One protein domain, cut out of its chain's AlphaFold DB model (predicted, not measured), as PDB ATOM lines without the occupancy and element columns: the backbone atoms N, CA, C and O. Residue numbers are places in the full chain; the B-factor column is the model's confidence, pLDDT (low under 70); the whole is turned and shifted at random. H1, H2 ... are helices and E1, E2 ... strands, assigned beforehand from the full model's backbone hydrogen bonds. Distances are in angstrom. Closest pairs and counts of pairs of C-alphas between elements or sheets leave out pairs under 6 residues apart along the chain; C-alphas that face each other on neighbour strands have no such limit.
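This is residues 65 to 118 of the 323 residues of an uncharacterized protein of Haloferax marisrubri (UniProt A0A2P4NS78). A hairpin of strands, E1 and E2, stands beside residues 94 to 100 of the one longer helix, H3, while two short helices, H1 and H2, pack on H3. The long link between H1 and H2 reaches E2, where residues 78 to 79 pair antiparallel with 114 to 115. The 54 printed residues, class mixed, run H1, H2, H3, E1, E2, with an antiparallel sheet E1 - E2; the whole is compact, radius of gyration of the C-alphas 9.7 A, spanning 25 by 20 by 18 A.

H1, residues 65 to 68, touches H3, residues 88 to 100, closest at the C-alphas of Ala 67 and Ala 94, 5.7 A. H2, residues 80 to 83, touches H3 at the C-alphas of Arg 81 and Pro 88, 6.8 A. In H3 every O i to N i+4 pair is within hydrogen-bond range; H1 and H2 are too short for one. The hairpin of E1, residues 104 to 109, and E2, residues 112 to 117, has N 107 and O 114 at 2.9 A.

H1 begins at C-alpha 65 (-22.695, 42.600, 37.981). H3 is 18.1 A long, E1 16.1 A and E2 17.1 A, ending at C-alpha 117 (-21.801, 46.707, 50.704).

The C-alphas farthest apart, of Ala 65 and Arg 110, are 28.8 A apart. The printed part has no cut, and no printed residue is under 70 in pLDDT.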
ATOM      1  N   ALA A  65     -21.254  42.350  38.152       95.75
ATOM      2  CA  ALA A  65     -22.695  42.600  37.981       95.75
ATOM      3  C   ALA A  65     -23.562  41.779  38.948       95.75
ATOM      4  O   ALA A  65     -24.510  42.296  39.515       95.75
ATOM      5  N   ALA A  66     -23.180  40.528  39.230       96.31
ATOM      6  CA  ALA A  66     -23.883  39.697  40.208       96.31
ATOM      7  C   ALA A  66     -23.860  40.280  41.634       96.31
ATOM      8  O   ALA A  66     -24.805  40.058  42.376       96.31
ATOM      9  N   ALA A  67     -22.798  40.996  42.020       97.38
ATOM     10  CA  ALA A  67     -22.711  41.685  43.309       97.38
ATOM     11  C   ALA A  67     -23.485  43.015  43.298       97.38
ATOM     12  O   ALA A  67     -24.034  43.419  44.320       97.38
ATOM     13  N   ILE A  68     -23.570  43.688  42.147       96.94
ATOM     14  CA  ILE A  68     -24.384  44.903  41.963       96.94
ATOM     15  C   ILE A  68     -25.885  44.570  42.000       96.94
ATOM     16  O   ILE A  68     -26.673  45.291  42.607       96.94
ATOM     17  N   GLU A  69     -26.279  43.449  41.405       95.88
ATOM     18  CA  GLU A  69     -27.670  42.982  41.322       95.88
ATOM     19  C   GLU A  69     -28.120  42.179  42.556       95.88
ATOM     20  O   GLU A  69     -29.294  41.851  42.668       95.88
ATOM     21  N   SER A  70     -27.204  41.847  43.472       96.69
ATOM     22  CA  SER A  70     -27.500  41.100  44.703       96.69
ATOM     23  C   SER A  70     -28.376  41.894  45.682       96.69
ATOM     24  O   SER A  70     -28.293  43.122  45.716       96.69
ATOM     25  N   ASP A  71     -29.013  41.204  46.626       95.94
ATOM     26  CA  ASP A  71     -29.743  41.801  47.756       95.94
ATOM     27  C   ASP A  71     -28.835  42.221  48.931       95.94
ATOM     28  O   ASP A  71     -29.306  42.694  49.970       95.94
ATOM     29  N   VAL A  72     -27.511  42.069  48.801       96.62
ATOM     30  CA  VAL A  72     -26.549  42.529  49.813       96.62
ATOM     31  C   VAL A  72     -26.602  44.057  49.917       96.62
ATOM     32  O   VAL A  72     -26.119  44.777  49.045       96.62
ATOM     33  N   GLY A  73     -27.173  44.570  51.007       93.38
ATOM     34  CA  GLY A  73     -27.255  46.003  51.290       93.38
ATOM     35  C   GLY A  73     -26.034  46.564  52.030       93.38
ATOM     36  O   GLY A  73     -25.160  45.832  52.487       93.38
ATOM     37  N   ALA A  74     -25.998  47.889  52.200       90.38
ATOM     38  CA  ALA A  74     -24.970  48.584  52.992       90.38
ATOM     39  C   ALA A  74     -25.297  48.673  54.501       90.38
ATOM     40  O   ALA A  74     -24.489  49.152  55.293       90.38
ATOM     41  N   GLY A  75     -26.511  48.278  54.909       88.62
ATOM     42  CA  GLY A  75     -27.007  48.454  56.279       88.62
ATOM     43  C   GLY A  75     -26.505  47.391  57.257       88.62
ATOM     44  O   GLY A  75     -25.822  47.708  58.229       88.62
ATOM     45  N   SER A  76     -26.848  46.129  57.005       89.25
ATOM     46  CA  SER A  76     -26.487  44.988  57.848       89.25
ATOM     47  C   SER A  76     -25.790  43.909  57.030       89.25
ATOM     48  O   SER A  76     -26.123  43.676  55.870       89.25
ATOM     49  N   ALA A  77     -24.818  43.240  57.651       95.69
ATOM     50  CA  ALA A  77     -24.160  42.098  57.038       95.69
ATOM     51  C   ALA A  77     -25.114  40.898  56.991       95.69
ATOM     52  O   ALA A  77     -25.707  40.518  58.007       95.69
ATOM     53  N   VAL A  78     -25.242  40.297  55.810       96.50
ATOM     54  CA  VAL A  78     -26.069  39.112  55.547       96.50
ATOM     55  C   VAL A  78     -25.175  37.919  55.257       96.50
ATOM     56  O   VAL A  78     -24.040  38.081  54.813       96.50
ATOM     57  N   PHE A  79     -25.657  36.705  55.518       96.00
ATOM     58  CA  PHE A  79     -24.909  35.517  55.123       96.00
ATOM     59  C   PHE A  79     -24.793  35.520  53.599       96.00
ATOM     60  O   PHE A  79     -25.810  35.619  52.920       96.00
ATOM     61  N   TRP A  80     -23.576  35.422  53.060       95.00
ATOM     62  CA  TRP A  80     -23.350  35.684  51.632       95.00
ATOM     63  C   TRP A  80     -24.222  34.829  50.704       95.00
ATOM     64  O   TRP A  80     -24.565  35.280  49.623       95.00
ATOM     65  N   ARG A  81     -24.611  33.611  51.110       93.62
ATOM     66  CA  ARG A  81     -25.484  32.745  50.299       93.62
ATOM     67  C   ARG A  81     -26.911  33.264  50.178       93.62
ATOM     68  O   ARG A  81     -27.556  32.963  49.184       93.62
ATOM     69  N   ASP A  82     -27.377  34.013  51.168       94.56
ATOM     70  CA  ASP A  82     -28.755  34.496  51.240       94.56
ATOM     71  C   ASP A  82     -28.929  35.810  50.458       94.56
ATOM     72  O   ASP A  82     -30.047  36.270  50.277       94.56
ATOM     73  N   GLY A  83     -27.830  36.425  50.001       94.56
ATOM     74  CA  GLY A  83     -27.851  37.707  49.296       94.56
ATOM     75  C   GLY A  83     -27.927  37.616  47.772       94.56
ATOM     76  O   GLY A  83     -27.910  38.656  47.127       94.56
ATOM     77  N   PHE A  84     -27.946  36.423  47.167       96.44
ATOM     78  CA  PHE A  84     -27.878  36.270  45.708       96.44
ATOM     79  C   PHE A  84     -28.969  35.352  45.167       96.44
ATOM     80  O   PHE A  84     -29.073  34.201  45.583       96.44
ATOM     81  N   ASP A  85     -29.642  35.805  44.112       92.81
ATOM     82  CA  ASP A  85     -30.552  34.991  43.304       92.81
ATOM     83  C   ASP A  85     -29.819  34.345  42.113       92.81
ATOM     84  O   ASP A  85     -30.055  34.634  40.940       92.81
ATOM     85  N   CYS A  86     -28.786  33.543  42.394       93.25
ATOM     86  CA  CYS A  86     -28.099  32.774  41.355       93.25
ATOM     87  C   CYS A  86     -27.373  31.545  41.914       93.25
ATOM     88  O   CYS A  86     -27.257  31.353  43.123       93.25
ATOM     89  N   HIS A  87     -26.835  30.711  41.018       93.75
ATOM     90  CA  HIS A  87     -26.117  29.496  41.403       93.75
ATOM     91  C   HIS A  87     -24.999  29.779  42.441       93.75
ATOM     92  O   HIS A  87     -24.188  30.686  42.217       93.75
ATOM     93  N   PRO A  88     -24.851  28.973  43.516       93.88
ATOM     94  CA  PRO A  88     -23.924  29.258  44.618       93.88
ATOM     95  C   PRO A  88     -22.466  29.470  44.201       93.88
ATOM     96  O   PRO A  88     -21.763  30.284  44.789       93.88
ATOM     97  N   GLY A  89     -21.999  28.766  43.165       95.75
ATOM     98  CA  GLY A  89     -20.650  28.972  42.624       95.75
ATOM     99  C   GLY A  89     -20.458  30.351  41.976       95.75
ATOM    100  O   GLY A  89     -19.392  30.946  42.105       95.75
ATOM    101  N   ARG A  90     -21.494  30.888  41.313       94.81
ATOM    102  CA  ARG A  90     -21.484  32.248  40.751       94.81
ATOM    103  C   ARG A  90     -21.554  33.283  41.872       94.81
ATOM    104  O   ARG A  90     -20.759  34.216  41.854       94.81
ATOM    105  N   ALA A  91     -22.433  33.071  42.853       97.06
ATOM    106  CA  ALA A  91     -22.531  33.914  44.042       97.06
ATOM    107  C   ALA A  91     -21.200  33.972  44.808       97.06
ATOM    108  O   ALA A  91     -20.755  35.053  45.185       97.06
ATOM    109  N   ARG A  92     -20.505  32.834  44.955       97.38
ATOM    110  CA  ARG A  92     -19.201  32.785  45.624       97.38
ATOM    111  C   ARG A  92     -18.146  33.608  44.891       97.38
ATOM    112  O   ARG A  92     -17.551  34.483  45.503       97.38
ATOM    113  N   ARG A  93     -17.973  33.390  43.580       97.62
ATOM    114  CA  ARG A  93     -17.019  34.169  42.770       97.62
ATOM    115  C   ARG A  93     -17.322  35.665  42.799       97.62
ATOM    116  O   ARG A  93     -16.404  36.471  42.865       97.62
ATOM    117  N   ALA A  94     -18.603  36.032  42.750       97.62
ATOM    118  CA  ALA A  94     -19.027  37.422  42.847       97.62
ATOM    119  C   ALA A  94     -18.722  38.019  44.226       97.62
ATOM    120  O   ALA A  94     -18.248  39.144  44.290       97.62
ATOM    121  N   THR A  95     -18.951  37.259  45.302       98.25
ATOM    122  CA  THR A  95     -18.634  37.664  46.678       98.25
ATOM    123  C   THR A  95     -17.135  37.878  46.850       98.25
ATOM    124  O   THR A  95     -16.730  38.960  47.255       98.25
ATOM    125  N   ASP A  96     -16.319  36.884  46.489       98.06
ATOM    126  CA  ASP A  96     -14.861  36.947  46.634       98.06
ATOM    127  C   ASP A  96     -14.293  38.141  45.858       98.06
ATOM    128  O   ASP A  96     -13.555  38.952  46.413       98.06
ATOM    129  N   ARG A  97     -14.721  38.316  44.600       98.00
ATOM    130  CA  ARG A  97     -14.289  39.446  43.775       98.00
ATOM    131  C   ARG A  97     -14.789  40.789  44.308       98.00
ATOM    132  O   ARG A  97     -14.055  41.764  44.239       98.00
ATOM    133  N   ALA A  98     -16.017  40.867  44.820       97.69
ATOM    134  CA  ALA A  98     -16.553  42.098  45.400       97.69
ATOM    135  C   ALA A  98     -15.804  42.513  46.675       97.69
ATOM    136  O   ALA A  98     -15.626  43.708  46.896       97.69
ATOM    137  N   VAL A  99     -15.350  41.552  47.485       97.06
ATOM    138  CA  VAL A  99     -14.492  41.816  48.651       97.06
ATOM    139  C   VAL A  99     -13.100  42.264  48.208       97.06
ATOM    140  O   VAL A  99     -12.590  43.251  48.725       97.06
ATOM    141  N   GLU A 100     -12.511  41.588  47.220       96.50
ATOM    142  CA  GLU A 100     -11.189  41.927  46.674       96.50
ATOM    143  C   GLU A 100     -11.121  43.371  46.154       96.50
ATOM    144  O   GLU A 100     -10.135  44.058  46.388       96.50
ATOM    145  N   VAL A 101     -12.176  43.850  45.484       95.94
ATOM    146  CA  VAL A 101     -12.243  45.229  44.958       95.94
ATOM    147  C   VAL A 101     -12.825  46.239  45.948       95.94
ATOM    148  O   VAL A 101     -13.167  47.348  45.558       95.94
ATOM    149  N   GLY A 102     -13.029  45.857  47.212       94.69
ATOM    150  CA  GLY A 102     -13.548  46.758  48.245       94.69
ATOM    151  C   GLY A 102     -15.011  47.188  48.070       94.69
ATOM    152  O   GLY A 102     -15.473  48.090  48.764       94.69
ATOM    153  N   PHE A 103     -15.778  46.549  47.178       96.25
ATOM    154  CA  PHE A 103     -17.216  46.810  47.048       96.25
ATOM    155  C   PHE A 103     -18.014  46.175  48.192       96.25
ATOM    156  O   PHE A 103     -18.999  46.752  48.666       96.25
ATOM    157  N   PHE A 104     -17.587  44.998  48.654       97.00
ATOM    158  CA  PHE A 104     -18.116  44.335  49.843       97.00
ATOM    159  C   PHE A 104     -17.106  44.366  50.989       97.00
ATOM    160  O   PHE A 104     -15.914  44.159  50.796       97.00
ATOM    161  N   GLU A 105     -17.617  44.524  52.203       95.62
ATOM    162  CA  GLU A 105     -16.908  44.187  53.433       95.62
ATOM    163  C   GLU A 105     -17.329  42.783  53.877       95.62
ATOM    164  O   GLU A 105     -18.502  42.418  53.753       95.62
ATOM    165  N   SER A 106     -16.385  42.007  54.413       95.75
ATOM    166  CA  SER A 106     -16.621  40.650  54.916       95.75
ATOM    167  C   SER A 106     -16.300  40.555  56.405       95.75
ATOM    168  O   SER A 106     -15.284  41.062  56.877       95.75
ATOM    169  N   GLU A 107     -17.164  39.874  57.153       95.50
ATOM    170  CA  GLU A 107     -16.963  39.546  58.561       95.50
ATOM    171  C   GLU A 107     -17.320  38.079  58.838       95.50
ATOM    172  O   GLU A 107     -18.173  37.475  58.184       95.50
ATOM    173  N   ARG A 108     -16.678  37.474  59.845       94.94
ATOM    174  CA  ARG A 108     -16.971  36.093  60.257       94.94
ATOM    175  C   ARG A 108     -17.716  36.045  61.581       94.94
ATOM    176  O   ARG A 108     -17.249  36.566  62.588       94.94
ATOM    177  N   ARG A 109     -18.830  35.308  61.610       94.19
ATOM    178  CA  ARG A 109     -19.592  34.991  62.827       94.19
ATOM    179  C   ARG A 109     -19.739  33.481  62.938       94.19
ATOM    180  O   ARG A 109     -20.360  32.869  62.075       94.19
ATOM    181  N   ARG A 110     -19.182  32.878  63.998       87.62
ATOM    182  CA  ARG A 110     -19.287  31.428  64.283       87.62
ATOM    183  C   ARG A 110     -19.085  30.573  63.015       87.62
ATOM    184  O   ARG A 110     -20.015  29.912  62.572       87.62
ATOM    185  N   SER A 111     -17.894  30.693  62.414       89.56
ATOM    186  CA  SER A 111     -17.440  30.049  61.160       89.56
ATOM    187  C   SER A 111     -18.207  30.364  59.864       89.56
ATOM    188  O   SER A 111     -17.803  29.892  58.802       89.56
ATOM    189  N   ARG A 112     -19.244  31.208  59.897       95.06
ATOM    190  CA  ARG A 112     -19.968  31.674  58.704       95.06
ATOM    191  C   ARG A 112     -19.487  33.059  58.280       95.06
ATOM    192  O   ARG A 112     -19.205  33.906  59.125       95.06
ATOM    193  N   GLU A 113     -19.404  33.274  56.973       96.62
ATOM    194  CA  GLU A 113     -19.033  34.552  56.362       96.62
ATOM    195  C   GLU A 113     -20.282  35.382  56.057       96.62
ATOM    196  O   GLU A 113     -21.216  34.902  55.412       96.62
ATOM    197  N   TYR A 114     -20.285  36.618  56.533       97.69
ATOM    198  CA  TYR A 114     -21.328  37.598  56.304       97.69
ATOM    199  C   TYR A 114     -20.733  38.773  55.542       97.69
ATOM    200  O   TYR A 114     -19.601  39.166  55.807       97.69
ATOM    201  N   VAL A 115     -21.496  39.328  54.607       97.75
ATOM    202  CA  VAL A 115     -21.055  40.440  53.765       97.75
ATOM    203  C   VAL A 115     -22.066  41.572  53.770       97.75
ATOM    204  O   VAL A 115     -23.270  41.344  53.912       97.75
ATOM    205  N   ARG A 116     -21.568  42.795  53.611       96.81
ATOM    206  CA  ARG A 116     -22.360  44.004  53.348       96.81
ATOM    207  C   ARG A 116     -21.663  44.848  52.292       96.81
ATOM    208  O   ARG A 116     -20.450  44.747  52.131       96.81
ATOM    209  N   ARG A 117     -22.399  45.719  51.610       95.75
ATOM    210  CA  ARG A 117     -21.801  46.707  50.704       95.75
ATOM    211  C   ARG A 117     -21.062  47.796  51.481       95.75
ATOM    212  O   ARG A 117     -21.628  48.361  52.415       95.75
ATOM    213  N   ALA A 118     -19.848  48.126  51.043       93.00
ATOM    214  CA  ALA A 118     -19.098  49.288  51.526       93.00
ATOM    215  C   ALA A 118     -19.716  50.602  51.009       93.00
ATOM    216  O   ALA A 118     -19.808  51.589  51.734       93.00
TER     217      ALA A 118